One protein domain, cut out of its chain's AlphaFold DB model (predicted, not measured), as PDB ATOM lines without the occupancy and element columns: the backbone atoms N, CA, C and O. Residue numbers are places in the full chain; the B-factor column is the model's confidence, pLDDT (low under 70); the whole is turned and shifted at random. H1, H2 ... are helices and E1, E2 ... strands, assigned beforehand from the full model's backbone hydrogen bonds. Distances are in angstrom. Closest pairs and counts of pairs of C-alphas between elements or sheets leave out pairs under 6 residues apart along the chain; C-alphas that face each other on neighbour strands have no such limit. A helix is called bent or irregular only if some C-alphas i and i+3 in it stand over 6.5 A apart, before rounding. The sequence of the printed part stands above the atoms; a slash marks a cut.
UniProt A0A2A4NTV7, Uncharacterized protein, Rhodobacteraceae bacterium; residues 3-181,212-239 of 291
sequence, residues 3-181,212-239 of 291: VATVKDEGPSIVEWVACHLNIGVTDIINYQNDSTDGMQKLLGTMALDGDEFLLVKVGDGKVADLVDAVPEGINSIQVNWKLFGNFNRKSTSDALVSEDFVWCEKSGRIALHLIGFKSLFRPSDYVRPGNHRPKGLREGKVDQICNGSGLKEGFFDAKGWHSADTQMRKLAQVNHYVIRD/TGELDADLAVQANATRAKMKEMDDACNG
ATOM      1  N   VAL A   3     148.705 158.569 234.964       76.44
ATOM      2  CA  VAL A   3     147.398 158.064 235.364       76.44
ATOM      3  C   VAL A   3     147.061 156.946 234.403       76.44
ATOM      4  O   VAL A   3     147.076 157.169 233.198       76.44
ATOM      5  N   ALA A   4     146.782 155.752 234.905       72.31
ATOM      6  CA  ALA A   4     146.499 154.628 234.033       72.31
ATOM      7  C   ALA A   4     145.189 153.930 234.359       72.31
ATOM      8  O   ALA A   4     144.798 153.822 235.522       72.31
ATOM      9  N   THR A   5     144.517 153.464 233.307       65.25
ATOM     10  CA  THR A   5     143.357 152.578 233.426       65.25
ATOM     11  C   THR A   5     143.809 151.178 233.053       65.25
ATOM     12  O   THR A   5     144.274 150.935 231.939       65.25
ATOM     13  N   VAL A   6     143.688 150.243 233.991       68.44
ATOM     14  CA  VAL A   6     144.171 148.871 233.813       68.44
ATOM     15  C   VAL A   6     143.048 147.882 234.101       68.44
ATOM     16  O   VAL A   6     142.346 147.990 235.105       68.44
ATOM     17  N   LYS A   7     142.861 146.906 233.210       66.12
ATOM     18  CA  LYS A   7     141.918 145.797 233.399       66.12
ATOM     19  C   LYS A   7     142.544 144.520 232.858       66.12
ATOM     20  O   LYS A   7     142.897 144.464 231.688       66.12
ATOM     21  N   ASP A   8     142.698 143.529 233.728       66.88
ATOM     22  CA  ASP A   8     143.383 142.247 233.503       66.88
ATOM     23  C   ASP A   8     144.742 142.367 232.784       66.88
ATOM     24  O   ASP A   8     145.052 141.580 231.896       66.88
ATOM     25  N   GLU A   9     145.571 143.333 233.189       76.38
ATOM     26  CA  GLU A   9     146.942 143.535 232.675       76.38
ATOM     27  C   GLU A   9     148.027 142.974 233.615       76.38
ATOM     28  O   GLU A   9     149.209 143.279 233.482       76.38
ATOM     29  N   GLY A  10     147.642 142.137 234.585       73.75
ATOM     30  CA  GLY A  10     148.534 141.612 235.629       73.75
ATOM     31  C   GLY A  10     149.866 141.015 235.135       73.75
ATOM     32  O   GLY A  10     150.888 141.266 235.772       73.75
ATOM     33  N   PRO A  11     149.913 140.276 234.008       83.06
ATOM     34  CA  PRO A  11     151.175 139.741 233.489       83.06
ATOM     35  C   PRO A  11     152.163 140.779 232.950       83.06
ATOM     36  O   PRO A  11     153.360 140.515 232.968       83.06
ATOM     37  N   SER A  12     151.687 141.930 232.464       83.94
ATOM     38  CA  SER A  12     152.516 142.966 231.823       83.94
ATOM     39  C   SER A  12     152.608 144.261 232.630       83.94
ATOM     40  O   SER A  12     153.422 145.124 232.314       83.94
ATOM     41  N   ILE A  13     151.824 144.422 233.700       82.38
ATOM     42  CA  ILE A  13     151.784 145.680 234.458       82.38
ATOM     43  C   ILE A  13     153.117 146.014 235.138       82.38
ATOM     44  O   ILE A  13     153.466 147.184 235.257       82.38
ATOM     45  N   VAL A  14     153.886 145.007 235.563       85.88
ATOM     46  CA  VAL A  14     155.187 145.234 236.218       85.88
ATOM     47  C   VAL A  14     156.220 145.739 235.208       85.88
ATOM     48  O   VAL A  14     156.967 146.664 235.517       85.88
ATOM     49  N   GLU A  15     156.212 145.202 233.983       92.75
ATOM     50  CA  GLU A  15     156.991 145.736 232.859       92.75
ATOM     51  C   GLU A  15     156.569 147.172 232.547       92.75
ATOM     52  O   GLU A  15     157.417 148.057 232.471       92.75
ATOM     53  N   TRP A  16     155.262 147.416 232.423       92.12
ATOM     54  CA  TRP A  16     154.711 148.741 232.153       92.12
ATOM     55  C   TRP A  16     155.184 149.766 233.189       92.12
ATOM     56  O   TRP A  16     155.691 150.825 232.818       92.12
ATOM     57  N   VAL A  17     155.106 149.446 234.484       87.12
ATOM     58  CA  VAL A  17     155.602 150.328 235.551       87.12
ATOM     59  C   VAL A  17     157.113 150.535 235.422       87.12
ATOM     60  O   VAL A  17     157.571 151.675 235.443       87.12
ATOM     61  N   ALA A  18     157.888 149.465 235.236       89.25
ATOM     62  CA  ALA A  18     159.343 149.541 235.136       89.25
ATOM     63  C   ALA A  18     159.821 150.400 233.951       89.25
ATOM     64  O   ALA A  18     160.709 151.236 234.129       89.25
ATOM     65  N   CYS A  19     159.207 150.255 232.771       89.19
ATOM     66  CA  CYS A  19     159.489 151.087 231.600       89.19
ATOM     67  C   CYS A  19     159.277 152.576 231.911       89.19
ATOM     68  O   CYS A  19     160.145 153.401 231.628       89.19
ATOM     69  N   HIS A  20     158.162 152.924 232.556       90.25
ATOM     70  CA  HIS A  20     157.857 154.320 232.864       90.25
ATOM     71  C   HIS A  20     158.751 154.900 233.973       90.25
ATOM     72  O   HIS A  20     159.201 156.044 233.862       90.25
ATOM     73  N   LEU A  21     159.088 154.117 235.003       88.94
ATOM     74  CA  LEU A  21     160.067 154.528 236.017       88.94
ATOM     75  C   LEU A  21     161.449 154.781 235.391       88.94
ATOM     76  O   LEU A  21     162.119 155.754 235.736       88.94
ATOM     77  N   ASN A  22     161.866 153.949 234.430       92.31
ATOM     78  CA  ASN A  22     163.153 154.095 233.749       92.31
ATOM     79  C   ASN A  22     163.266 155.397 232.948       92.31
ATOM     80  O   ASN A  22     164.366 155.947 232.862       92.31
ATOM     81  N   ILE A  23     162.168 155.936 232.414       90.62
ATOM     82  CA  ILE A  23     162.163 157.220 231.689       90.62
ATOM     83  C   ILE A  23     161.954 158.440 232.609       90.62
ATOM     84  O   ILE A  23     161.775 159.560 232.127       90.62
ATOM     85  N   GLY A  24     162.012 158.245 233.931       85.56
ATOM     86  CA  GLY A  24     161.968 159.322 234.923       85.56
ATOM     87  C   GLY A  24     160.568 159.686 235.420       85.56
ATOM     88  O   GLY A  24     160.404 160.723 236.061       85.56
ATOM     89  N   VAL A  25     159.548 158.861 235.155       85.00
ATOM     90  CA  VAL A  25     158.249 159.014 235.824       85.00
ATOM     91  C   VAL A  25     158.406 158.626 237.292       85.00
ATOM     92  O   VAL A  25     158.881 157.541 237.598       85.00
ATOM     93  N   THR A  26     157.981 159.500 238.200       81.44
ATOM     94  CA  THR A  26     158.100 159.294 239.655       81.44
ATOM     95  C   THR A  26     156.817 158.792 240.309       81.44
ATOM     96  O   THR A  26     156.866 157.970 241.216       81.44
ATOM     97  N   ASP A  27     155.668 159.270 239.837       77.81
ATOM     98  CA  ASP A  27     154.353 158.971 240.411       77.81
ATOM     99  C   ASP A  27     153.513 158.214 239.385       77.81
ATOM    100  O   ASP A  27     153.392 158.660 238.243       77.81
ATOM    101  N   ILE A  28     152.908 157.095 239.773       74.44
ATOM    102  CA  ILE A  28     152.001 156.308 238.931       74.44
ATOM    103  C   ILE A  28     150.727 156.062 239.730       74.44
ATOM    104  O   ILE A  28     150.757 155.444 240.790       74.44
ATOM    105  N   ILE A  29     149.604 156.534 239.201       70.31
ATOM    106  CA  ILE A  29     148.276 156.356 239.776       70.31
ATOM    107  C   ILE A  29     147.508 155.404 238.864       70.31
ATOM    108  O   ILE A  29     147.059 155.788 237.784       70.31
ATOM    109  N   ASN A  30     147.350 154.155 239.299       60.22
ATOM    110  CA  ASN A  30     146.459 153.202 238.644       60.22
ATOM    111  C   ASN A  30     145.041 153.416 239.162       60.22
ATOM    112  O   ASN A  30     144.757 153.210 240.341       60.22
ATOM    113  N   TYR A  31     144.153 153.843 238.276       57.34
ATOM    114  CA  TYR A  31     142.753 154.043 238.590       57.34
ATOM    115  C   TYR A  31     141.989 152.726 238.428       57.34
ATOM    116  O   TYR A  31     141.933 152.151 237.340       57.34
ATOM    117  N   GLN A  32     141.327 152.300 239.502       49.66
ATOM    118  CA  GLN A  32     140.166 151.415 239.444       49.66
ATOM    119  C   GLN A  32     138.988 152.177 240.076       49.66
ATOM    120  O   GLN A  32     138.663 151.965 241.230       49.66
ATOM    121  N   ASN A  33     138.441 153.120 239.298       37.38
ATOM    122  CA  ASN A  33     137.373 154.098 239.591       37.38
ATOM    123  C   ASN A  33     137.456 154.914 240.918       37.38
ATOM    124  O   ASN A  33     137.418 154.373 242.012       37.38
ATOM    125  N   ASP A  34     137.450 156.245 240.756       39.34
ATOM    126  CA  ASP A  34     137.284 157.353 241.726       39.34
ATOM    127  C   ASP A  34     138.353 157.633 242.820       39.34
ATOM    128  O   ASP A  34     138.247 157.183 243.956       39.34
ATOM    129  N   SER A  35     139.314 158.535 242.533       32.38
ATOM    130  CA  SER A  35     140.147 159.236 243.545       32.38
ATOM    131  C   SER A  35     140.612 160.664 243.159       32.38
ATOM    132  O   SER A  35     141.063 160.930 242.042       32.38
ATOM    133  N   THR A  36     140.540 161.612 244.100       35.28
ATOM    134  CA  THR A  36     140.730 163.066 243.896       35.28
ATOM    135  C   THR A  36     141.774 163.692 244.841       35.28
ATOM    136  O   THR A  36     141.402 164.473 245.717       35.28
ATOM    137  N   ASP A  37     143.072 163.410 244.683       35.75
ATOM    138  CA  ASP A  37     144.095 163.802 245.680       35.75
ATOM    139  C   ASP A  37     145.295 164.642 245.184       35.75
ATOM    140  O   ASP A  37     146.264 164.830 245.909       35.75
ATOM    141  N   GLY A  38     145.181 165.298 244.027       44.03
ATOM    142  CA  GLY A  38     145.809 166.610 243.794       44.03
ATOM    143  C   GLY A  38     147.313 166.768 244.088       44.03
ATOM    144  O   GLY A  38     147.686 167.486 245.015       44.03
ATOM    145  N   MET A  39     148.181 166.265 243.201       35.78
ATOM    146  CA  MET A  39     149.623 166.559 243.234       35.78
ATOM    147  C   MET A  39     150.139 167.027 241.861       35.78
ATOM    148  O   MET A  39     149.867 166.397 240.840       35.78
ATOM    149  N   GLN A  40     150.825 168.180 241.807       40.81
ATOM    150  CA  GLN A  40     151.274 168.816 240.557       40.81
ATOM    151  C   GLN A  40     152.498 169.729 240.749       40.81
ATOM    152  O   GLN A  40     152.369 170.699 241.492       40.81
ATOM    153  N   LYS A  41     153.595 169.516 239.990       33.69
ATOM    154  CA  LYS A  41     154.466 170.557 239.374       33.69
ATOM    155  C   LYS A  41     155.211 169.980 238.144       33.69
ATOM    156  O   LYS A  41     155.590 168.818 238.169       33.69
ATOM    157  N   LEU A  42     155.431 170.832 237.125       40.53
ATOM    158  CA  LEU A  42     156.081 170.593 235.808       40.53
ATOM    159  C   LEU A  42     155.327 169.674 234.822       40.53
ATOM    160  O   LEU A  42     154.416 168.955 235.220       40.53
ATOM    161  N   LEU A  43     155.642 169.769 233.515       51.22
ATOM    162  CA  LEU A  43     155.145 168.824 232.495       51.22
ATOM    163  C   LEU A  43     155.445 167.412 232.996       51.22
ATOM    164  O   LEU A  43     156.597 167.089 233.265       51.22
ATOM    165  N   GLY A  44     154.409 166.607 233.208       62.84
ATOM    166  CA  GLY A  44     154.615 165.378 233.965       62.84
ATOM    167  C   GLY A  44     153.357 164.604 234.289       62.84
ATOM    168  O   GLY A  44     153.431 163.772 235.181       62.84
ATOM    169  N   THR A  45     152.230 164.870 233.622       77.88
ATOM    170  CA  THR A  45     151.016 164.057 233.754       77.88
ATOM    171  C   THR A  45     150.555 163.554 232.399       77.88
ATOM    172  O   THR A  45     150.403 164.351 231.480       77.88
ATOM    173  N   MET A  46     150.300 162.255 232.273       85.25
ATOM    174  CA  MET A  46     149.738 161.646 231.064       85.25
ATOM    175  C   MET A  46     148.784 160.521 231.454       85.25
ATOM    176  O   MET A  46     149.040 159.812 232.427       85.25
ATOM    177  N   ALA A  47     147.679 160.395 230.719       83.75
ATOM    178  CA  ALA A  47     146.784 159.254 230.840       83.75
ATOM    179  C   ALA A  47     147.210 158.166 229.843       83.75
ATOM    180  O   ALA A  47     147.312 158.472 228.657       83.75
ATOM    181  N   LEU A  48     147.452 156.942 230.308       82.81
ATOM    182  CA  LEU A  48     147.853 155.799 229.478       82.81
ATOM    183  C   LEU A  48     147.021 154.563 229.820       82.81
ATOM    184  O   LEU A  48     146.666 154.342 230.974       82.81
ATOM    185  N   ASP A  49     146.720 153.743 228.830       82.69
ATOM    186  CA  ASP A  49     146.111 152.436 229.053       82.69
ATOM    187  C   ASP A  49     147.206 151.384 229.330       82.69
ATOM    188  O   ASP A  49     148.378 151.567 228.995       82.69
ATOM    189  N   GLY A  50     146.863 150.280 230.004       75.81
ATOM    190  CA  GLY A  50     147.850 149.263 230.416       75.81
ATOM    191  C   GLY A  50     148.525 148.492 229.269       75.81
ATOM    192  O   GLY A  50     149.427 147.691 229.510       75.81
ATOM    193  N   ASP A  51     148.096 148.734 228.031       88.88
ATOM    194  CA  ASP A  51     148.685 148.254 226.782       88.88
ATOM    195  C   ASP A  51     149.346 149.385 225.963       88.88
ATOM    196  O   ASP A  51     149.579 149.232 224.761       88.88
ATOM    197  N   GLU A  52     149.678 150.511 226.601       94.75
ATOM    198  CA  GLU A  52     150.316 151.677 225.986       94.75
ATOM    199  C   GLU A  52     151.616 152.075 226.697       94.75
ATOM    200  O   GLU A  52     151.633 152.302 227.903       94.75
ATOM    201  N   PHE A  53     152.706 152.223 225.947       97.25
ATOM    202  CA  PHE A  53     154.031 152.525 226.488       97.25
ATOM    203  C   PHE A  53     154.576 153.808 225.867       97.25
ATOM    204  O   PHE A  53     154.715 153.897 224.647       97.25
ATOM    205  N   LEU A  54     154.911 154.800 226.693       97.00
ATOM    206  CA  LEU A  54     155.574 156.010 226.210       97.00
ATOM    207  C   LEU A  54     157.037 155.706 225.867       97.00
ATOM    208  O   LEU A  54     157.809 155.284 226.726       97.00
ATOM    209  N   LEU A  55     157.425 155.991 224.628       97.75
ATOM    210  CA  LEU A  55     158.804 155.947 224.161       97.75
ATOM    211  C   LEU A  55     159.264 157.365 223.807       97.75
ATOM    212  O   LEU A  55     158.726 157.986 222.887       97.75
ATOM    213  N   VAL A  56     160.284 157.856 224.512       97.44
ATOM    214  CA  VAL A  56     161.001 159.091 224.167       97.44
ATOM    215  C   VAL A  56     162.222 158.735 223.324       97.44
ATOM    216  O   VAL A  56     162.992 157.850 223.687       97.44
ATOM    217  N   LYS A  57     162.392 159.423 222.190       97.62
ATOM    218  CA  LYS A  57     163.388 159.115 221.146       97.62
ATOM    219  C   LYS A  57     164.549 160.114 221.104       97.62
ATOM    220  O   LYS A  57     165.342 160.105 220.165       97.62
ATOM    221  N   VAL A  58     164.621 161.007 222.086       97.06
ATOM    222  CA  VAL A  58     165.602 162.096 222.173       97.06
ATOM    223  C   VAL A  58     166.325 162.081 223.511       97.06
ATOM    224  O   VAL A  58     165.806 161.544 224.489       97.06
ATOM    225  N   GLY A  59     167.517 162.681 223.535       94.94
ATOM    226  CA  GLY A  59     168.376 162.713 224.718       94.94
ATOM    227  C   GLY A  59     168.668 161.308 225.240       94.94
ATOM    228  O   GLY A  59     168.940 160.396 224.458       94.94
ATOM    229  N   ASP A  60     168.539 161.136 226.552       92.62
ATOM    230  CA  ASP A  60     168.707 159.858 227.249       92.62
ATOM    231  C   ASP A  60     167.383 159.072 227.358       92.62
ATOM    232  O   ASP A  60     167.235 158.163 228.188       92.62
ATOM    233  N   GLY A  61     166.391 159.429 226.534       92.75
ATOM    234  CA  GLY A  61     165.076 158.798 226.509       92.75
ATOM    235  C   GLY A  61     164.234 159.112 227.746       92.75
ATOM    236  O   GLY A  61     163.357 158.323 228.100       92.75
ATOM    237  N   LYS A  62     164.494 160.226 228.440       92.31
ATOM    238  CA  LYS A  62     163.722 160.654 229.612       92.31
ATOM    239  C   LYS A  62     162.593 161.592 229.218       92.31
ATOM    240  O   LYS A  62     162.673 162.337 228.248       92.31
ATOM    241  N   VAL A  63     161.546 161.635 230.040       91.62
ATOM    242  CA  VAL A  63     160.454 162.609 229.866       91.62
ATOM    243  C   VAL A  63     160.983 164.049 229.887       91.62
ATOM    244  O   VAL A  63     160.492 164.879 229.128       91.62
ATOM    245  N   ALA A  64     162.003 164.334 230.701       87.00
ATOM    246  CA  ALA A  64     162.668 165.637 230.720       87.00
ATOM    247  C   ALA A  64     163.283 165.994 229.354       87.00
ATOM    248  O   ALA A  64     163.053 167.094 228.867       87.00
ATOM    249  N   ASP A  65     163.938 165.039 228.683       91.00
ATOM    250  CA  ASP A  65     164.521 165.259 227.352       91.00
ATOM    251  C   ASP A  65     163.451 165.607 226.310       91.00
ATOM    252  O   ASP A  65     163.660 166.458 225.447       91.00
ATOM    253  N   LEU A  66     162.273 164.976 226.396       95.25
ATOM    254  CA  LEU A  66     161.136 165.323 225.540       95.25
ATOM    255  C   LEU A  66     160.635 166.744 225.823       95.25
ATOM    256  O   LEU A  66     160.348 167.489 224.889       95.25
ATOM    257  N   VAL A  67     160.510 167.107 227.100       91.69
ATOM    258  CA  VAL A  67     160.071 168.442 227.528       91.69
ATOM    259  C   VAL A  67     161.035 169.524 227.040       91.69
ATOM    260  O   VAL A  67     160.578 170.564 226.574       91.69
ATOM    261  N   ASP A  68     162.338 169.259 227.092       90.88
ATOM    262  CA  ASP A  68     163.372 170.193 226.647       90.88
ATOM    263  C   ASP A  68     163.466 170.276 225.113       90.88
ATOM    264  O   ASP A  68     163.863 171.305 224.565       90.88
ATOM    265  N   ALA A  69     163.086 169.209 224.400       95.94
ATOM    266  CA  ALA A  69     163.150 169.146 222.940       95.94
ATOM    267  C   ALA A  69     161.955 169.797 222.220       95.94
ATOM    268  O   ALA A  69     162.065 170.130 221.035       95.94
ATOM    269  N   VAL A  70     160.802 169.948 222.882       96.44
ATOM    270  CA  VAL A  70     159.637 170.625 222.287       96.44
ATOM    271  C   VAL A  70     159.787 172.151 222.349       96.44
ATOM    272  O   VAL A  70     160.562 172.669 223.148       96.44
ATOM    273  N   PRO A  71     159.050 172.917 221.519       96.19
ATOM    274  CA  PRO A  71     159.126 174.371 221.568       96.19
ATOM    275  C   PRO A  71     158.829 174.954 222.957       96.19
ATOM    276  O   PRO A  71     157.992 174.442 223.701       96.19
ATOM    277  N   GLU A  72     159.442 176.094 223.268       91.31
ATOM    278  CA  GLU A  72     159.181 176.802 224.521       91.31
ATOM    279  C   GLU A  72     157.694 177.182 224.660       91.31
ATOM    280  O   GLU A  72     157.017 177.524 223.682       91.31
ATOM    281  N   GLY A  73     157.195 177.124 225.898       88.38
ATOM    282  CA  GLY A  73     155.835 177.521 226.268       88.38
ATOM    283  C   GLY A  73     154.797 176.400 226.195       88.38
ATOM    284  O   GLY A  73     153.753 176.513 226.842       88.38
ATOM    285  N   ILE A  74     155.108 175.288 225.517       94.75
ATOM    286  CA  ILE A  74     154.209 174.135 225.396       94.75
ATOM    287  C   ILE A  74     153.778 173.633 226.778       94.75
ATOM    288  O   ILE A  74     154.583 173.481 227.702       94.75
ATOM    289  N   ASN A  75     152.477 173.398 226.931       92.12
ATOM    290  CA  ASN A  75     151.876 172.841 228.141       92.12
ATOM    291  C   ASN A  75     151.083 171.555 227.890       92.12
ATOM    292  O   ASN A  75     150.632 170.937 228.857       92.12
ATOM    293  N   SER A  76     150.983 171.110 226.635       95.75
ATOM    294  CA  SER A  76     150.403 169.824 226.255       95.75
ATOM    295  C   SER A  76     151.064 169.275 224.986       95.75
ATOM    296  O   SER A  76     151.040 169.901 223.928       95.75
ATOM    297  N   ILE A  77     151.662 168.090 225.092       97.75
ATOM    298  CA  ILE A  77     152.321 167.367 224.003       97.75
ATOM    299  C   ILE A  77     151.424 166.187 223.625       97.75
ATOM    300  O   ILE A  77     151.251 165.262 224.416       97.75
ATOM    301  N   GLN A  78     150.832 166.213 222.432       97.69
ATOM    302  CA  GLN A  78     150.024 165.126 221.876       97.69
ATOM    303  C   GLN A  78     150.937 164.059 221.274       97.69
ATOM    304  O   GLN A  78     151.447 164.220 220.169       97.69
ATOM    305  N   VAL A  79     151.147 162.966 221.999       98.44
ATOM    306  CA  VAL A  79     151.992 161.859 221.559       98.44
ATOM    307  C   VAL A  79     151.108 160.794 220.914       98.44
ATOM    308  O   VAL A  79     150.304 160.143 221.585       98.44
ATOM    309  N   ASN A  80     151.215 160.652 219.593       98.56
ATOM    310  CA  ASN A  80     150.390 159.720 218.832       98.56
ATOM    311  C   ASN A  80     150.788 158.262 219.077       98.56
ATOM    312  O   ASN A  80     151.971 157.930 219.211       98.56
ATOM    313  N   TRP A  81     149.787 157.385 219.054       98.44
ATOM    314  CA  TRP A  81     149.977 155.941 219.086       98.44
ATOM    315  C   TRP A  81     150.793 155.470 217.901       98.44
ATOM    316  O   TRP A  81     150.602 155.994 216.808       98.44
ATOM    317  N   LYS A  82     151.629 154.456 218.098       98.06
ATOM    318  CA  LYS A  82     152.151 153.575 217.063       98.06
ATOM    319  C   LYS A  82     151.641 152.167 217.345       98.06
ATOM    320  O   LYS A  82     151.887 151.635 218.424       98.06
ATOM    321  N   LEU A  83     150.862 151.615 216.419       97.44
ATOM    322  CA  LEU A  83     150.144 150.350 216.610       97.44
ATOM    323  C   LEU A  83     151.050 149.147 216.314       97.44
ATOM    324  O   LEU A  83     151.652 149.093 215.240       97.44
ATOM    325  N   PHE A  84     151.114 148.194 217.247       97.31
ATOM    326  CA  PHE A  84     151.911 146.967 217.139       97.31
ATOM    327  C   PHE A  84     151.028 145.735 216.923       97.31
ATOM    328  O   PHE A  84     150.019 145.557 217.610       97.31
ATOM    329  N   GLY A  85     151.437 144.892 215.977       94.12
ATOM    330  CA  GLY A  85     150.729 143.687 215.562       94.12
ATOM    331  C   GLY A  85     151.278 142.396 216.172       94.12
ATOM    332  O   GLY A  85     152.320 142.363 216.828       94.12
ATOM    333  N   ASN A  86     150.559 141.305 215.923       93.44
ATOM    334  CA  ASN A  86     150.841 139.959 216.401       93.44
ATOM    335  C   ASN A  86     151.933 139.251 215.585       93.44
ATOM    336  O   ASN A  86     152.662 138.430 216.137       93.44
ATOM    337  N   PHE A  87     152.038 139.545 214.284       89.94
ATOM    338  CA  PHE A  87     152.971 138.897 213.345       89.94
ATOM    339  C   PHE A  87     152.882 137.360 213.340       89.94
ATOM    340  O   PHE A  87     153.891 136.657 213.410       89.94
ATOM    341  N   ASN A  88     151.657 136.826 213.247       84.62
ATOM    342  CA  ASN A  88     151.358 135.385 213.197       84.62
ATOM    343  C   ASN A  88     151.907 134.572 214.384       84.62
ATOM    344  O   ASN A  88     152.161 133.366 214.271       84.62
ATOM    345  N   ARG A  89     152.095 135.203 215.543       86.69
ATOM    346  CA  ARG A  89     152.490 134.511 216.767       86.69
ATOM    347  C   ARG A  89     151.326 133.692 217.309       86.69
ATOM    348  O   ARG A  89     150.332 134.228 217.793       86.69
ATOM    349  N   LYS A  90     151.509 132.370 217.284       78.69
ATOM    350  CA  LYS A  90     150.502 131.388 217.717       78.69
ATOM    351  C   LYS A  90     150.542 131.090 219.218       78.69
ATOM    352  O   LYS A  90     149.542 130.641 219.766       78.69
ATOM    353  N   SER A  91     151.675 131.325 219.882       82.94
ATOM    354  CA  SER A  91     151.856 131.023 221.304       82.94
ATOM    355  C   SER A  91     152.103 132.273 222.140       82.94
ATOM    356  O   SER A  91     152.908 133.138 221.782       82.94
ATOM    357  N   THR A  92     151.461 132.301 223.301       87.19
ATOM    358  CA  THR A  92     151.731 133.246 224.383       87.19
ATOM    359  C   THR A  92     153.135 133.017 224.936       87.19
ATOM    360  O   THR A  92     153.595 131.880 225.035       87.19
ATOM    361  N   SER A  93     153.819 134.101 225.290       88.50
ATOM    362  CA  SER A  93     155.160 134.085 225.874       88.50
ATOM    363  C   SER A  93     155.190 134.921 227.155       88.50
ATOM    364  O   SER A  93     154.395 135.854 227.327       88.50
ATOM    365  N   ASP A  94     156.107 134.549 228.050       88.12
ATOM    366  CA  ASP A  94     156.375 135.228 229.321       88.12
ATOM    367  C   ASP A  94     157.433 136.336 229.196       88.12
ATOM    368  O   ASP A  94     157.781 136.967 230.201       88.12
ATOM    369  N   ALA A  95     157.957 136.568 227.987       91.56
ATOM    370  CA  ALA A  95     158.836 137.692 227.695       91.56
ATOM    371  C   ALA A  95     158.107 139.036 227.852       91.56
ATOM    372  O   ALA A  95     156.887 139.102 228.037       91.56
ATOM    373  N   LEU A  96     158.881 140.118 227.798       94.25
ATOM    374  CA  LEU A  96     158.335 141.465 227.841       94.25
ATOM    375  C   LEU A  96     157.468 141.711 226.601       94.25
ATOM    376  O   LEU A  96     157.841 141.323 225.491       94.25
ATOM    377  N   VAL A  97     156.341 142.400 226.768       94.25
ATOM    378  CA  VAL A  97     155.477 142.840 225.665       94.25
ATOM    379  C   VAL A  97     156.298 143.623 224.643       94.25
ATOM    380  O   VAL A  97     156.171 143.378 223.444       94.25
ATOM    381  N   SER A  98     157.201 144.494 225.104       94.12
ATOM    382  CA  SER A  98     158.068 145.280 224.225       94.12
ATOM    383  C   SER A  98     159.034 144.444 223.379       94.12
ATOM    384  O   SER A  98     159.495 144.922 222.350       94.12
ATOM    385  N   GLU A  99     159.370 143.221 223.803       93.69
ATOM    386  CA  GLU A  99     160.247 142.310 223.052       93.69
ATOM    387  C   GLU A  99     159.462 141.349 222.163       93.69
ATOM    388  O   GLU A  99     159.902 141.016 221.064       93.69
ATOM    389  N   ASP A 100     158.304 140.886 222.637       92.88
ATOM    390  CA  ASP A 100     157.493 139.924 221.900       92.88
ATOM    391  C   ASP A 100     156.829 140.542 220.666       92.88
ATOM    392  O   ASP A 100     156.661 139.848 219.655       92.88
ATOM    393  N   PHE A 101     156.472 141.828 220.745       95.12
ATOM    394  CA  PHE A 101     155.723 142.550 219.720       95.12
ATOM    395  C   PHE A 101     156.544 143.728 219.182       95.12
ATOM    396  O   PHE A 101     156.429 144.855 219.647       95.12
ATOM    397  N   VAL A 102     157.379 143.460 218.176       96.31
ATOM    398  CA  VAL A 102     158.246 144.467 217.520       96.31
ATOM    399  C   VAL A 102     157.824 144.794 216.085       96.31
ATOM    400  O   VAL A 102     158.407 145.660 215.440       96.31
ATOM    401  N   TRP A 103     156.811 144.104 215.561       96.69
ATOM    402  CA  TRP A 103     156.228 144.411 214.256       96.69
ATOM    403  C   TRP A 103     155.052 145.361 214.430       96.69
ATOM    404  O   TRP A 103     154.203 145.158 215.296       96.69
ATOM    405  N   CYS A 104     155.009 146.404 213.612       97.00
ATOM    406  CA  CYS A 104     154.085 147.514 213.787       97.00
ATOM    407  C   CYS A 104     153.604 148.087 212.456       97.00
ATOM    408  O   CYS A 104     154.047 147.695 211.374       97.00
ATOM    409  N   GLU A 105     152.680 149.036 212.524       96.06
ATOM    410  CA  GLU A 105     152.294 149.845 211.374       96.06
ATOM    411  C   GLU A 105     153.485 150.576 210.734       96.06
ATOM    412  O   GLU A 105     154.435 150.972 211.407       96.06
ATOM    413  N   LYS A 106     153.391 150.850 209.426       96.88
ATOM    414  CA  LYS A 106     154.393 151.671 208.731       96.88
ATOM    415  C   LYS A 106     154.444 153.079 209.326       96.88
ATOM    416  O   LYS A 106     153.405 153.737 209.403       96.88
ATOM    417  N   SER A 107     155.635 153.597 209.629       95.56
ATOM    418  CA  SER A 107     155.812 154.924 210.243       95.56
ATOM    419  C   SER A 107     155.160 156.042 209.434       95.56
ATOM    420  O   SER A 107     154.530 156.926 210.009       95.56
ATOM    421  N   GLY A 108     155.214 155.962 208.102       96.69
ATOM    422  CA  GLY A 108     154.592 156.945 207.210       96.69
ATOM    423  C   GLY A 108     153.058 156.985 207.252       96.69
ATOM    424  O   GLY A 108     152.475 157.942 206.749       96.69
ATOM    425  N   ARG A 109     152.376 155.997 207.862       96.06
ATOM    426  CA  ARG A 109     150.902 155.962 207.946       96.06
ATOM    427  C   ARG A 109     150.340 157.224 208.604       96.06
ATOM    428  O   ARG A 109     149.338 157.748 208.124       96.06
ATOM    429  N   ILE A 110     151.006 157.727 209.643       97.81
ATOM    430  CA  ILE A 110     150.569 158.898 210.421       97.81
ATOM    431  C   ILE A 110     150.682 160.228 209.664       97.81
ATOM    432  O   ILE A 110     150.001 161.191 210.002       97.81
ATOM    433  N   ALA A 111     151.495 160.291 208.608       96.00
ATOM    434  CA  ALA A 111     151.563 161.483 207.767       96.00
ATOM    435  C   ALA A 111     150.302 161.648 206.896       96.00
ATOM    436  O   ALA A 111     150.041 162.741 206.404       96.00
ATOM    437  N   LEU A 112     149.536 160.567 206.699       93.94
ATOM    438  CA  LEU A 112     148.379 160.511 205.798       93.94
ATOM    439  C   LEU A 112     147.056 160.207 206.516       93.94
ATOM    440  O   LEU A 112     145.994 160.312 205.908       93.94
ATOM    441  N   HIS A 113     147.102 159.808 207.788       95.12
ATOM    442  CA  HIS A 113     145.933 159.406 208.565       95.12
ATOM    443  C   HIS A 113     145.946 160.069 209.936       95.12
ATOM    444  O   HIS A 113     146.999 160.219 210.556       95.12
ATOM    445  N   LEU A 114     144.757 160.401 210.437       97.25
ATOM    446  CA  LEU A 114     144.594 160.873 211.805       97.25
ATOM    447  C   LEU A 114     144.663 159.673 212.751       97.25
ATOM    448  O   LEU A 114     143.787 158.810 212.732       97.25
ATOM    449  N   ILE A 115     145.698 159.626 213.582       97.56
ATOM    450  CA  ILE A 115     145.926 158.543 214.539       97.56
ATOM    451  C   ILE A 115     145.670 159.062 215.948       97.56
ATOM    452  O   ILE A 115     145.964 160.218 216.261       97.56
ATOM    453  N   GLY A 116     145.100 158.203 216.793       97.38
ATOM    454  CA  GLY A 116     144.851 158.516 218.192       97.38
ATOM    455  C   GLY A 116     146.117 158.944 218.924       97.38
ATOM    456  O   GLY A 116     147.226 158.525 218.585       97.38
ATOM    457  N   PHE A 117     145.956 159.794 219.929       97.81
ATOM    458  CA  PHE A 117     147.055 160.224 220.781       97.81
ATOM    459  C   PHE A 117     146.663 160.223 222.251       97.81
ATOM    460  O   PHE A 117     145.484 160.199 222.627       97.81
ATOM    461  N   LYS A 118     147.693 160.334 223.079       96.81
ATOM    462  CA  LYS A 118     147.601 160.665 224.495       96.81
ATOM    463  C   LYS A 118     148.433 161.916 224.751       96.81
ATOM    464  O   LYS A 118     149.446 162.139 224.091       96.81
ATOM    465  N   SER A 119     148.001 162.755 225.683       95.50
ATOM    466  CA  SER A 119     148.694 164.007 225.982       95.50
ATOM    467  C   SER A 119     149.534 163.905 227.248       95.50
ATOM    468  O   SER A 119     148.992 163.631 228.318       95.50
ATOM    469  N   LEU A 120     150.827 164.214 227.135       94.38
ATOM    470  CA  LEU A 120     151.664 164.601 228.269       94.38
ATOM    471  C   LEU A 120     151.465 166.100 228.509       94.38
ATOM    472  O   LEU A 120     151.701 166.901 227.611       94.38
ATOM    473  N   PHE A 121     151.014 166.497 229.694       92.62
ATOM    474  CA  PHE A 121     150.613 167.878 229.950       92.62
ATOM    475  C   PHE A 121     151.123 168.425 231.279       92.62
ATOM    476  O   PHE A 121     151.558 167.688 232.170       92.62
ATOM    477  N   ARG A 122     151.095 169.761 231.387       88.00
ATOM    478  CA  ARG A 122     151.511 170.499 232.576       88.00
ATOM    479  C   ARG A 122     150.307 170.576 233.491       88.00
ATOM    480  O   ARG A 122     149.379 171.336 233.218       88.00
ATOM    481  N   PRO A 123     150.287 169.826 234.591       84.25
ATOM    482  CA  PRO A 123     149.065 169.664 235.341       84.25
ATOM    483  C   PRO A 123     148.635 170.984 236.000       84.25
ATOM    484  O   PRO A 123     147.434 171.229 236.079       84.25
ATOM    485  N   SER A 124     149.574 171.895 236.317       86.31
ATOM    486  CA  SER A 124     149.282 173.237 236.864       86.31
ATOM    487  C   SER A 124     148.413 174.113 235.970       86.31
ATOM    488  O   SER A 124     147.894 175.124 236.436       86.31
ATOM    489  N   ASP A 125     148.282 173.758 234.694       90.12
ATOM    490  CA  ASP A 125     147.530 174.535 233.717       90.12
ATOM    491  C   ASP A 125     146.126 173.951 233.476       90.12
ATOM    492  O   ASP A 125     145.277 174.635 232.908       90.12
ATOM    493  N   TYR A 126     145.831 172.742 233.981       91.25
ATOM    494  CA  TYR A 126     144.548 172.056 233.780       91.25
ATOM    495  C   TYR A 126     143.926 171.558 235.094       91.25
ATOM    496  O   TYR A 126     144.598 171.311 236.099       91.25
ATOM    497  N   VAL A 127     142.601 171.418 235.107       88.69
ATOM    498  CA  VAL A 127     141.829 170.978 236.277       88.69
ATOM    499  C   VAL A 127     142.068 169.500 236.558       88.69
ATOM    500  O   VAL A 127     142.319 169.141 237.707       88.69
ATOM    501  N   ARG A 128     142.005 168.646 235.530       82.06
ATOM    502  CA  ARG A 128     142.162 167.194 235.688       82.06
ATOM    503  C   ARG A 128     142.715 166.509 234.433       82.06
ATOM    504  O   ARG A 128     142.549 167.037 233.328       82.06
ATOM    505  N   PRO A 129     143.301 165.308 234.571       86.06
ATOM    506  CA  PRO A 129     143.566 164.434 233.434       86.06
ATOM    507  C   PRO A 129     142.276 164.065 232.685       86.06
ATOM    508  O   PRO A 129     141.180 164.031 233.253       86.06
ATOM    509  N   GLY A 130     142.415 163.756 231.401       86.38
ATOM    510  CA  GLY A 130     141.386 163.091 230.606       86.38
ATOM    511  C   GLY A 130     142.024 162.042 229.703       86.38
ATOM    512  O   GLY A 130     143.231 162.086 229.480       86.38
ATOM    513  N   ASN A 131     141.213 161.121 229.173       82.00
ATOM    514  CA  ASN A 131     141.709 159.910 228.502       82.00
ATOM    515  C   ASN A 131     142.659 160.168 227.329       82.00
ATOM    516  O   ASN A 131     143.497 159.325 227.064       82.00
ATOM    517  N   HIS A 132     142.525 161.298 226.633       92.00
ATOM    518  CA  HIS A 132     143.390 161.662 225.500       92.00
ATOM    519  C   HIS A 132     143.972 163.065 225.635       92.00
ATOM    520  O   HIS A 132     145.123 163.289 225.289       92.00
ATOM    521  N   ARG A 133     143.178 164.005 226.162       92.81
ATOM    522  CA  ARG A 133     143.574 165.388 226.450       92.81
ATOM    523  C   ARG A 133     143.268 165.715 227.912       92.81
ATOM    524  O   ARG A 133     142.240 165.233 228.412       92.81
ATOM    525  N   PRO A 134     144.060 166.580 228.565       91.56
ATOM    526  CA  PRO A 134     143.660 167.161 229.840       91.56
ATOM    527  C   PRO A 134     142.344 167.943 229.710       91.56
ATOM    528  O   PRO A 134     141.926 168.335 228.616       91.56
ATOM    529  N   LYS A 135     141.651 168.142 230.833       90.56
ATOM    530  CA  LYS A 135     140.341 168.802 230.886       90.56
ATOM    531  C   LYS A 135     140.370 170.013 231.808       90.56
ATOM    532  O   LYS A 135     141.000 169.985 232.864       90.56
ATOM    533  N   GLY A 136     139.615 171.037 231.409       92.50
ATOM    534  CA  GLY A 136     139.453 172.287 232.146       92.50
ATOM    535  C   GLY A 136     140.750 173.083 232.184       92.50
ATOM    536  O   GLY A 136     141.434 173.062 233.199       92.50
ATOM    537  N   LEU A 137     141.102 173.758 231.086       94.56
ATOM    538  CA  LEU A 137     142.182 174.746 231.111       94.56
ATOM    539  C   LEU A 137     141.857 175.787 232.193       94.56
ATOM    540  O   LEU A 137     140.731 176.283 232.258       94.56
ATOM    541  N   ARG A 138     142.808 176.054 233.086       92.50
ATOM    542  CA  ARG A 138     142.596 176.961 234.218       92.50
ATOM    543  C   ARG A 138     142.557 178.413 233.747       92.50
ATOM    544  O   ARG A 138     143.187 178.776 232.758       92.50
ATOM    545  N   GLU A 139     141.827 179.244 234.484       95.19
ATOM    546  CA  GLU A 139     141.716 180.675 234.199       95.19
ATOM    547  C   GLU A 139     143.102 181.342 234.116       95.19
ATOM    548  O   GLU A 139     144.009 181.028 234.890       95.19
ATOM    549  N   GLY A 140     143.280 182.230 233.135       94.50
ATOM    550  CA  GLY A 140     144.550 182.918 232.876       94.50
ATOM    551  C   GLY A 140     145.627 182.070 232.187       94.50
ATOM    552  O   GLY A 140     146.721 182.573 231.934       94.50
ATOM    553  N   LYS A 141     145.349 180.799 231.866       93.94
ATOM    554  CA  LYS A 141     146.239 179.941 231.071       93.94
ATOM    555  C   LYS A 141     145.838 179.949 229.601       93.94
ATOM    556  O   LYS A 141     144.678 180.158 229.258       93.94
ATOM    557  N   VAL A 142     146.817 179.695 228.739       93.50
ATOM    558  CA  VAL A 142     146.638 179.549 227.289       93.50
ATOM    559  C   VAL A 142     147.018 178.125 226.913       93.50
ATOM    560  O   VAL A 142     148.039 177.627 227.386       93.50
ATOM    561  N   ASP A 143     146.202 177.471 226.091       92.94
ATOM    562  CA  ASP A 143     146.504 176.131 225.590       92.94
ATOM    563  C   ASP A 143     147.620 176.238 224.540       92.94
ATOM    564  O   ASP A 143     147.457 176.901 223.515       92.94
ATOM    565  N   GLN A 144     148.781 175.654 224.826       94.94
ATOM    566  CA  GLN A 144     149.943 175.649 223.942       94.94
ATOM    567  C   GLN A 144     150.315 174.206 223.632       94.94
ATOM    568  O   GLN A 144     150.984 173.521 224.411       94.94
ATOM    569  N   ILE A 145     149.850 173.761 222.468       96.56
ATOM    570  CA  ILE A 145     149.880 172.364 222.057       96.56
ATOM    571  C   ILE A 145     150.946 172.139 220.985       96.56
ATOM    572  O   ILE A 145     151.046 172.903 220.020       96.56
ATOM    573  N   CYS A 146     151.689 171.040 221.110       97.88
ATOM    574  CA  CYS A 146     152.432 170.449 220.000       97.88
ATOM    575  C   CYS A 146     152.163 168.943 219.891       97.88
ATOM    576  O   CYS A 146     151.641 168.339 220.826       97.88
ATOM    577  N   ASN A 147     152.510 168.325 218.762       98.12
ATOM    578  CA  ASN A 147     152.492 166.868 218.617       98.12
ATOM    579  C   ASN A 147     153.812 166.222 219.099       98.12
ATOM    580  O   ASN A 147     154.750 166.917 219.500       98.12
ATOM    581  N   GLY A 148     153.899 164.891 219.031       97.31
ATOM    582  CA  GLY A 148     155.076 164.093 219.404       97.31
ATOM    583  C   GLY A 148     156.317 164.312 218.529       97.31
ATOM    584  O   GLY A 148     157.363 163.731 218.801       97.31
ATOM    585  N   SER A 149     156.236 165.156 217.499       98.50
ATOM    586  CA  SER A 149     157.380 165.643 216.718       98.50
ATOM    587  C   SER A 149     157.752 167.098 217.025       98.50
ATOM    588  O   SER A 149     158.681 167.632 216.424       98.50
ATOM    589  N   GLY A 150     157.034 167.757 217.939       97.88
ATOM    590  CA  GLY A 150     157.239 169.164 218.286       97.88
ATOM    591  C   GLY A 150     156.571 170.157 217.328       97.88
ATOM    592  O   GLY A 150     156.767 171.364 217.476       97.88
ATOM    593  N   LEU A 151     155.757 169.697 216.367       98.19
ATOM    594  CA  LEU A 151     154.965 170.593 215.518       98.19
ATOM    595  C   LEU A 151     153.869 171.243 216.359       98.19
ATOM    596  O   LEU A 151     153.105 170.534 217.009       98.19
ATOM    597  N   LYS A 152     153.789 172.577 216.359       97.56
ATOM    598  CA  LYS A 152     152.739 173.318 217.077       97.56
ATOM    599  C   LYS A 152     151.375 173.121 216.415       97.56
ATOM    600  O   LYS A 152     151.294 172.894 215.209       97.56
ATOM    601  N   GLU A 153     150.307 173.229 217.200       92.25
ATOM    602  CA  GLU A 153     148.940 173.229 216.668       92.25
ATOM    603  C   GLU A 153     148.795 174.297 215.564       92.25
ATOM    604  O   GLU A 153     149.362 175.388 215.657       92.25
ATOM    605  N   GLY A 154     148.111 173.941 214.474       92.38
ATOM    606  CA  GLY A 154     148.071 174.723 213.231       92.38
ATOM    607  C   GLY A 154     149.093 174.294 212.168       92.38
ATOM    608  O   GLY A 154     148.910 174.625 211.002       92.38
ATOM    609  N   PHE A 155     150.120 173.513 212.531       95.94
ATOM    610  CA  PHE A 155     151.079 172.913 211.583       95.94
ATOM    611  C   PHE A 155     150.837 171.421 211.314       95.94
ATOM    612  O   PHE A 155     151.613 170.782 210.605       95.94
ATOM    613  N   PHE A 156     149.777 170.854 211.886       96.56
ATOM    614  CA  PHE A 156     149.343 169.484 211.650       96.56
ATOM    615  C   PHE A 156     147.819 169.389 211.771       96.56
ATOM    616  O   PHE A 156     147.200 170.157 212.513       96.56
ATOM    617  N   ASP A 157     147.224 168.435 211.058       95.81
ATOM    618  CA  ASP A 157     145.782 168.203 211.098       95.81
ATOM    619  C   ASP A 157     145.382 167.474 212.381       95.81
ATOM    620  O   ASP A 157     145.994 166.476 212.770       95.81
ATOM    621  N   ALA A 158     144.315 167.938 213.029       95.25
ATOM    622  CA  ALA A 158     143.774 167.317 214.230       95.25
ATOM    623  C   ALA A 158     142.243 167.325 214.223       95.25
ATOM    624  O   ALA A 158     141.606 168.319 213.874       95.25
ATOM    625  N   LYS A 159     141.635 166.216 214.657       94.88
ATOM    626  CA  LYS A 159     140.184 166.088 214.826       94.88
ATOM    627  C   LYS A 159     139.866 165.261 216.066       94.88
ATOM    628  O   LYS A 159     140.133 164.062 216.133       94.88
ATOM    629  N   GLY A 160     139.253 165.906 217.056       93.38
ATOM    630  CA  GLY A 160     138.932 165.272 218.332       93.38
ATOM    631  C   GLY A 160     140.191 164.769 219.047       93.38
ATOM    632  O   GLY A 160     141.053 165.560 219.440       93.38
ATOM    633  N   TRP A 161     140.277 163.451 219.229       94.31
ATOM    634  CA  TRP A 161     141.402 162.764 219.873       94.31
ATOM    635  C   TRP A 161     142.399 162.142 218.882       94.31
ATOM    636  O   TRP A 161     143.266 161.377 219.293       94.31
ATOM    637  N   HIS A 162     142.302 162.497 217.600       97.44
ATOM    638  CA  HIS A 162     143.232 162.061 216.564       97.44
ATOM    639  C   HIS A 162     143.987 163.243 215.959       97.44
ATOM    640  O   HIS A 162     143.431 164.341 215.832       97.44
ATOM    641  N   SER A 163     145.220 163.003 215.528       97.69
ATOM    642  CA  SER A 163     146.017 163.955 214.752       97.69
ATOM    643  C   SER A 163     146.934 163.248 213.758       97.69
ATOM    644  O   SER A 163     147.232 162.062 213.908       97.69
ATOM    645  N   ALA A 164     147.332 163.968 212.714       97.75
ATOM    646  CA  ALA A 164     148.393 163.564 211.800       97.75
ATOM    647  C   ALA A 164     149.749 164.089 212.288       97.75
ATOM    648  O   ALA A 164     149.840 165.041 213.069       97.75
ATOM    649  N   ASP A 165     150.817 163.485 211.781       98.25
ATOM    650  CA  ASP A 165     152.179 163.928 212.041       98.25
ATOM    651  C   ASP A 165     153.073 163.673 210.827       98.25
ATOM    652  O   ASP A 165     153.531 162.559 210.573       98.25
ATOM    653  N   THR A 166     153.358 164.728 210.070       97.44
ATOM    654  CA  THR A 166     154.198 164.646 208.868       97.44
ATOM    655  C   THR A 166     155.666 164.347 209.181       97.44
ATOM    656  O   THR A 166     156.404 163.949 208.283       97.44
ATOM    657  N   GLN A 167     156.089 164.486 210.443       97.88
ATOM    658  CA  GLN A 167     157.438 164.153 210.904       97.88
ATOM    659  C   GLN A 167     157.531 162.778 211.585       97.88
ATOM    660  O   GLN A 167     158.602 162.412 212.063       97.88
ATOM    661  N   MET A 168     156.455 161.984 211.559       97.38
ATOM    662  CA  MET A 168     156.463 160.569 211.946       97.38
ATOM    663  C   MET A 168     156.924 160.302 213.391       97.38
ATOM    664  O   MET A 168     157.745 159.416 213.623       97.38
ATOM    665  N   ARG A 169     156.355 161.010 214.379       97.88
ATOM    666  CA  ARG A 169     156.613 160.797 215.820       97.88
ATOM    667  C   ARG A 169     158.092 160.943 216.193       97.88
ATOM    668  O   ARG A 169     158.656 160.145 216.939       97.88
ATOM    669  N   LYS A 170     158.728 161.969 215.635       98.19
ATOM    670  CA  LYS A 170     160.172 162.199 215.678       98.19
ATOM    671  C   LYS A 170     160.752 162.244 217.093       98.19
ATOM    672  O   LYS A 170     161.853 161.741 217.288       98.19
ATOM    673  N   LEU A 171     160.066 162.876 218.050       98.56
ATOM    674  CA  LEU A 171     160.585 163.061 219.413       98.56
ATOM    675  C   LEU A 171     160.063 161.995 220.378       98.56
ATOM    676  O   LEU A 171     160.798 161.554 221.258       98.56
ATOM    677  N   ALA A 172     158.803 161.591 220.231       98.44
ATOM    678  CA  ALA A 172     158.182 160.575 221.065       98.44
ATOM    679  C   ALA A 172     157.003 159.893 220.369       98.44
ATOM    680  O   ALA A 172     156.306 160.496 219.550       98.44
ATOM    681  N   GLN A 173     156.735 158.653 220.777       98.19
ATOM    682  CA  GLN A 173     155.572 157.863 220.371       98.19
ATOM    683  C   GLN A 173     154.966 157.130 221.571       98.19
ATOM    684  O   GLN A 173     155.646 156.884 222.566       98.19
ATOM    685  N   VAL A 174     153.694 156.748 221.465       98.50
ATOM    686  CA  VAL A 174     153.073 155.790 222.389       98.50
ATOM    687  C   VAL A 174     152.968 154.447 221.681       98.50
ATOM    688  O   VAL A 174     152.154 154.300 220.776       98.50
ATOM    689  N   ASN A 175     153.770 153.460 222.062       98.44
ATOM    690  CA  ASN A 175     153.624 152.105 221.539       98.44
ATOM    691  C   ASN A 175     152.331 151.505 222.078       98.44
ATOM    692  O   ASN A 175     152.179 151.395 223.291       98.44
ATOM    693  N   HIS A 176     151.412 151.125 221.197       97.38
ATOM    694  CA  HIS A 176     150.113 150.596 221.588       97.38
ATOM    695  C   HIS A 176     149.967 149.135 221.151       97.38
ATOM    696  O   HIS A 176     149.867 148.818 219.962       97.38
ATOM    697  N   TYR A 177     149.944 148.248 222.143       95.94
ATOM    698  CA  TYR A 177     149.880 146.795 222.009       95.94
ATOM    699  C   TYR A 177     148.439 146.305 222.155       95.94
ATOM    700  O   TYR A 177     148.098 145.522 223.043       95.94
ATOM    701  N   VAL A 178     147.569 146.800 221.275       91.56
ATOM    702  CA  VAL A 178     146.117 146.608 221.365       91.56
ATOM    703  C   VAL A 178     145.727 145.128 221.358       91.56
ATOM    704  O   VAL A 178     144.886 144.709 222.163       91.56
ATOM    705  N   ILE A 179     146.311 144.366 220.425       90.75
ATOM    706  CA  ILE A 179     145.911 142.986 220.128       90.75
ATOM    707  C   ILE A 179     146.813 141.936 220.784       90.75
ATOM    708  O   ILE A 179     146.301 140.936 221.271       90.75
ATOM    709  N   ARG A 180     148.132 142.172 220.876       92.25
ATOM    710  CA  ARG A 180     149.121 141.209 221.399       92.25
ATOM    711  C   ARG A 180     148.964 139.818 220.764       92.25
ATOM    712  O   ARG A 180     149.027 139.682 219.547       92.25
ATOM    713  N   ASP A 181     148.830 138.773 221.576       91.88
ATOM    714  CA  ASP A 181     148.561 137.405 221.143       91.88
ATOM    715  C   ASP A 181     147.079 137.051 221.251       91.88
ATOM    716  O   ASP A 181     146.303 137.696 221.961       91.88
ATOM    717  N   THR A 212     151.548 144.925 210.845       92.19
ATOM    718  CA  THR A 212     152.899 144.337 210.812       92.19
ATOM    719  C   THR A 212     153.711 144.792 209.593       92.19
ATOM    720  O   THR A 212     154.363 144.003 208.911       92.19
ATOM    721  N   GLY A 213     153.599 146.073 209.250       93.12
ATOM    722  CA  GLY A 213     154.203 146.670 208.063       93.12
ATOM    723  C   GLY A 213     155.701 146.968 208.167       93.12
ATOM    724  O   GLY A 213     156.347 147.050 207.123       93.12
ATOM    725  N   GLU A 214     156.248 147.142 209.372       95.62
ATOM    726  CA  GLU A 214     157.682 147.362 209.608       95.62
ATOM    727  C   GLU A 214     158.129 146.884 210.999       95.62
ATOM    728  O   GLU A 214     157.303 146.629 211.877       95.62
ATOM    729  N   LEU A 215     159.446 146.772 211.183       96.56
ATOM    730  CA  LEU A 215     160.079 146.463 212.463       96.56
ATOM    731  C   LEU A 215     160.375 147.762 213.231       96.56
ATOM    732  O   LEU A 215     161.027 148.654 212.693       96.56
ATOM    733  N   ASP A 216     159.952 147.833 214.490       97.00
ATOM    734  CA  ASP A 216     160.280 148.892 215.449       97.00
ATOM    735  C   ASP A 216     160.639 148.227 216.786       97.00
ATOM    736  O   ASP A 216     159.783 147.702 217.498       97.00
ATOM    737  N   ALA A 217     161.936 148.184 217.088       96.38
ATOM    738  CA  ALA A 217     162.480 147.537 218.280       96.38
ATOM    739  C   ALA A 217     163.016 148.556 219.300       96.38
ATOM    740  O   ALA A 217     163.712 148.172 220.239       96.38
ATOM    741  N   ASP A 218     162.700 149.846 219.135       95.38
ATOM    742  CA  ASP A 218     163.304 150.930 219.918       95.38
ATOM    743  C   ASP A 218     163.040 150.757 221.425       95.38
ATOM    744  O   ASP A 218     163.936 150.946 222.249       95.38
ATOM    745  N   LEU A 219     161.827 150.329 221.801       94.75
ATOM    746  CA  LEU A 219     161.500 150.035 223.200       94.75
ATOM    747  C   LEU A 219     162.161 148.732 223.687       94.75
ATOM    748  O   LEU A 219     162.615 148.663 224.828       94.75
ATOM    749  N   ALA A 220     162.285 147.723 222.817       95.38
ATOM    750  CA  ALA A 220     162.913 146.439 223.141       95.38
ATOM    751  C   ALA A 220     164.400 146.587 223.505       95.38
ATOM    752  O   ALA A 220     164.914 145.831 224.327       95.38
ATOM    753  N   VAL A 221     165.096 147.591 222.959       94.44
ATOM    754  CA  VAL A 221     166.491 147.903 223.328       94.44
ATOM    755  C   VAL A 221     166.632 148.180 224.833       94.44
ATOM    756  O   VAL A 221     167.678 147.900 225.421       94.44
ATOM    757  N   GLN A 222     165.573 148.662 225.492       92.25
ATOM    758  CA  GLN A 222     165.570 148.953 226.929       92.25
ATOM    759  C   GLN A 222     165.291 147.722 227.806       92.25
ATOM    760  O   GLN A 222     165.340 147.825 229.032       92.25
ATOM    761  N   ALA A 223     165.054 146.544 227.223       93.50
ATOM    762  CA  ALA A 223     164.563 145.372 227.942       93.50
ATOM    763  C   ALA A 223     165.451 144.930 229.118       93.50
ATOM    764  O   ALA A 223     164.940 144.500 230.153       93.50
ATOM    765  N   ASN A 224     166.777 145.062 229.010       95.62
ATOM    766  CA  ASN A 224     167.686 144.755 230.121       95.62
ATOM    767  C   ASN A 224     167.515 145.730 231.294       95.62
ATOM    768  O   ASN A 224     167.440 145.300 232.445       95.62
ATOM    769  N   ALA A 225     167.405 147.031 231.010       94.81
ATOM    770  CA  ALA A 225     167.144 148.044 232.029       94.81
ATOM    771  C   ALA A 225     165.747 147.868 232.643       94.81
ATOM    772  O   ALA A 225     165.577 148.004 233.855       94.81
ATOM    773  N   THR A 226     164.752 147.505 231.830       94.12
ATOM    774  CA  THR A 226     163.398 147.185 232.293       94.12
ATOM    775  C   THR A 226     163.413 146.001 233.250       94.12
ATOM    776  O   THR A 226     162.953 146.139 234.378       94.12
ATOM    777  N   ARG A 227     164.030 144.871 232.880       96.38
ATOM    778  CA  ARG A 227     164.163 143.709 233.777       96.38
ATOM    779  C   ARG A 227     164.904 144.038 235.069       96.38
ATOM    780  O   ARG A 227     164.485 143.587 236.131       96.38
ATOM    781  N   ALA A 228     165.978 144.827 234.997       97.38
ATOM    782  CA  ALA A 228     166.716 145.254 236.184       97.38
ATOM    783  C   ALA A 228     165.821 146.057 237.143       97.38
ATOM    784  O   ALA A 228     165.798 145.775 238.341       97.38
ATOM    785  N   LYS A 229     165.020 146.990 236.612       95.75
ATOM    786  CA  LYS A 229     164.062 147.768 237.405       95.75
ATOM    787  C   LYS A 229     162.923 146.907 237.959       95.75
ATOM    788  O   LYS A 229     162.578 147.057 239.126       95.75
ATOM    789  N   MET A 230     162.380 145.973 237.175       94.19
ATOM    790  CA  MET A 230     161.381 145.008 237.658       94.19
ATOM    791  C   MET A 230     161.926 144.192 238.835       94.19
ATOM    792  O   MET A 230     161.229 144.022 239.833       94.19
ATOM    793  N   LYS A 231     163.180 143.730 238.743       96.44
ATOM    794  CA  LYS A 231     163.839 142.994 239.823       96.44
ATOM    795  C   LYS A 231     163.999 143.855 241.076       96.44
ATOM    796  O   LYS A 231     163.668 143.396 242.158       96.44
ATOM    797  N   GLU A 232     164.461 145.095 240.937       95.44
ATOM    798  CA  GLU A 232     164.577 146.040 242.057       95.44
ATOM    799  C   GLU A 232     163.231 146.244 242.772       95.44
ATOM    800  O   GLU A 232     163.161 146.181 243.999       95.44
ATOM    801  N   MET A 233     162.152 146.441 242.008       92.44
ATOM    802  CA  MET A 233     160.802 146.590 242.558       92.44
ATOM    803  C   MET A 233     160.324 145.324 243.280       92.44
ATOM    804  O   MET A 233     159.678 145.413 244.327       92.44
ATOM    805  N   ASP A 234     160.614 144.149 242.721       91.00
ATOM    806  CA  ASP A 234     160.220 142.868 243.304       91.00
ATOM    807  C   ASP A 234     161.013 142.558 244.578       91.00
ATOM    808  O   ASP A 234     160.421 142.169 245.584       91.00
ATOM    809  N   ASP A 235     162.323 142.823 244.574       94.81
ATOM    810  CA  ASP A 235     163.192 142.721 245.749       94.81
ATOM    811  C   ASP A 235     162.662 143.624 246.880       94.81
ATOM    812  O   ASP A 235     162.525 143.176 248.018       94.81
ATOM    813  N   ALA A 236     162.265 144.865 246.566       90.75
ATOM    814  CA  ALA A 236     161.651 145.792 247.526       90.75
ATOM    815  C   ALA A 236     160.306 145.292 248.088       90.75
ATOM    816  O   ALA A 236     159.888 145.694 249.175       90.75
ATOM    817  N   CYS A 237     159.635 144.395 247.365       85.88
ATOM    818  CA  CYS A 237     158.390 143.749 247.768       85.88
ATOM    819  C   CYS A 237     158.592 142.306 248.268       85.88
ATOM    820  O   CYS A 237     157.608 141.574 248.401       85.88
ATOM    821  N   ASN A 238     159.834 141.884 248.547       93.25
ATOM    822  CA  ASN A 238     160.196 140.526 248.965       93.25
ATOM    823  C   ASN A 238     159.666 139.424 248.023       93.25
ATOM    824  O   ASN A 238     159.129 138.414 248.480       93.25
ATOM    825  N   GLY A 239     159.763 139.623 246.705       87.06
ATOM    826  CA  GLY A 239     159.349 138.631 245.703       87.06
ATOM    827  C   GLY A 239     157.844 138.604 245.399       87.06
ATOM    828  O   GLY A 239     157.358 137.750 244.649       87.06
TER     829      GLY A 239
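What this domain is: This is residues 3 to 181 and 212 to 239 of the 291 residues of an uncharacterized protein of Rhodobacteraceae bacterium (UniProt A0A2A4NTV7). A strongly twisted, branched sheet of eight strands makes the core, with H1 and H2 on one face; the long helix H5 stands off the sheet and crosses H1. The small hairpin E7 and E8 lies far from the centre, H4 only grazes the sheet, and long loops run round the rest. The printed part has 207 residues, with five named helices and ten named strands, which follow along the chain as E1, H1, E2, E3, E4, H2, E5, H3, H4, E6, E7, E8, E9, E10 and H5; under half of the residues are in named elements, the class is mixed, helices and strands, and the branched sheet has both parallel and antiparallel neighbour pairs. The whole is compact, with a radius of gyration of the C-alphas of 16.7 A and spans of 51 by 41 by 32 A.

Where its parts are: E1, residues 3 to 5, begins at C-alpha 3 (147.398, 158.064, 235.364). H1 is residues 13 to 22, 14.2 A long; E2 28 to 31; E3 45 to 49, 13.5 A; E4 52 to 56, 13.1 A; H2 63 to 69; E5 76 to 83, 21.7 A; H3 97 to 100; H4 107 to 111; E6 115 to 121, 18.6 A. E7 is residues 126 to 128, E8 135 to 137, E9 145 to 147, E10 172 to 176, 12.8 A. H5, residues 220 to 236, is 24.4 A long and ends at C-alpha 236 (161.651, 145.792, 247.526), with a kink of 26 degrees near residue 227.

How they stand to each other: E1 has E2 on one side, parallel (N 4 to O 29, 2.9 A), and E3 on the other, parallel (N 3 to O 46, 2.8 A). E3 is antiparallel to E6 (N 121 to O 45, 2.9 A). E5 has E6 on one side, antiparallel (N 77 to O 120, 2.8 A), and on the other E9, parallel (N 78 to O 146, 2.8 A), and E10, parallel (N 82 to O 174, 2.7 A). E4 is antiparallel to E10 (N 53 to O 175, 2.8 A). E1, H1 and E2 form a strand-helix-strand unit, two parallel neighbour strands with a helix between, its crossover right-handed. H1 and H2 are on the same face. H5 touches H1, about perpendicular at 75 degrees, closest at the C-alphas of Ala 18 and Thr 226, 5.5 A; with residues 220 to 223 alone it touches H3, closest at Glu 99 and Ala 220, 4.9 A. In the hairpin E7 and E8, N 127 and O 136 are 2.8 A apart. Every O i to N i+4 pair is within hydrogen-bond range in H1 and H2, 11 of 13 in H5; H4 has 0 of 1, and 1 of 2 O i to N i+3 pairs; H3 is too short for an i+4 pair. H5 is irregular, with C-alphas 221 and 224 7.6 A apart, and H4 only just, with 107 and 110 6.6 A apart.

The domain as a whole: The C-alphas farthest apart, of Lys 90 and Gly 140, are 54.0 A apart. Residues 182 to 211 are not printed; C-alphas 181 and 212 are 13.2 A apart across the cut. The long links are E2 to E3, E5 to H3 and E9 to E10. The mean pLDDT of the printed part is 88.3; residues 5 to 8 and 30 to 44 are under 70.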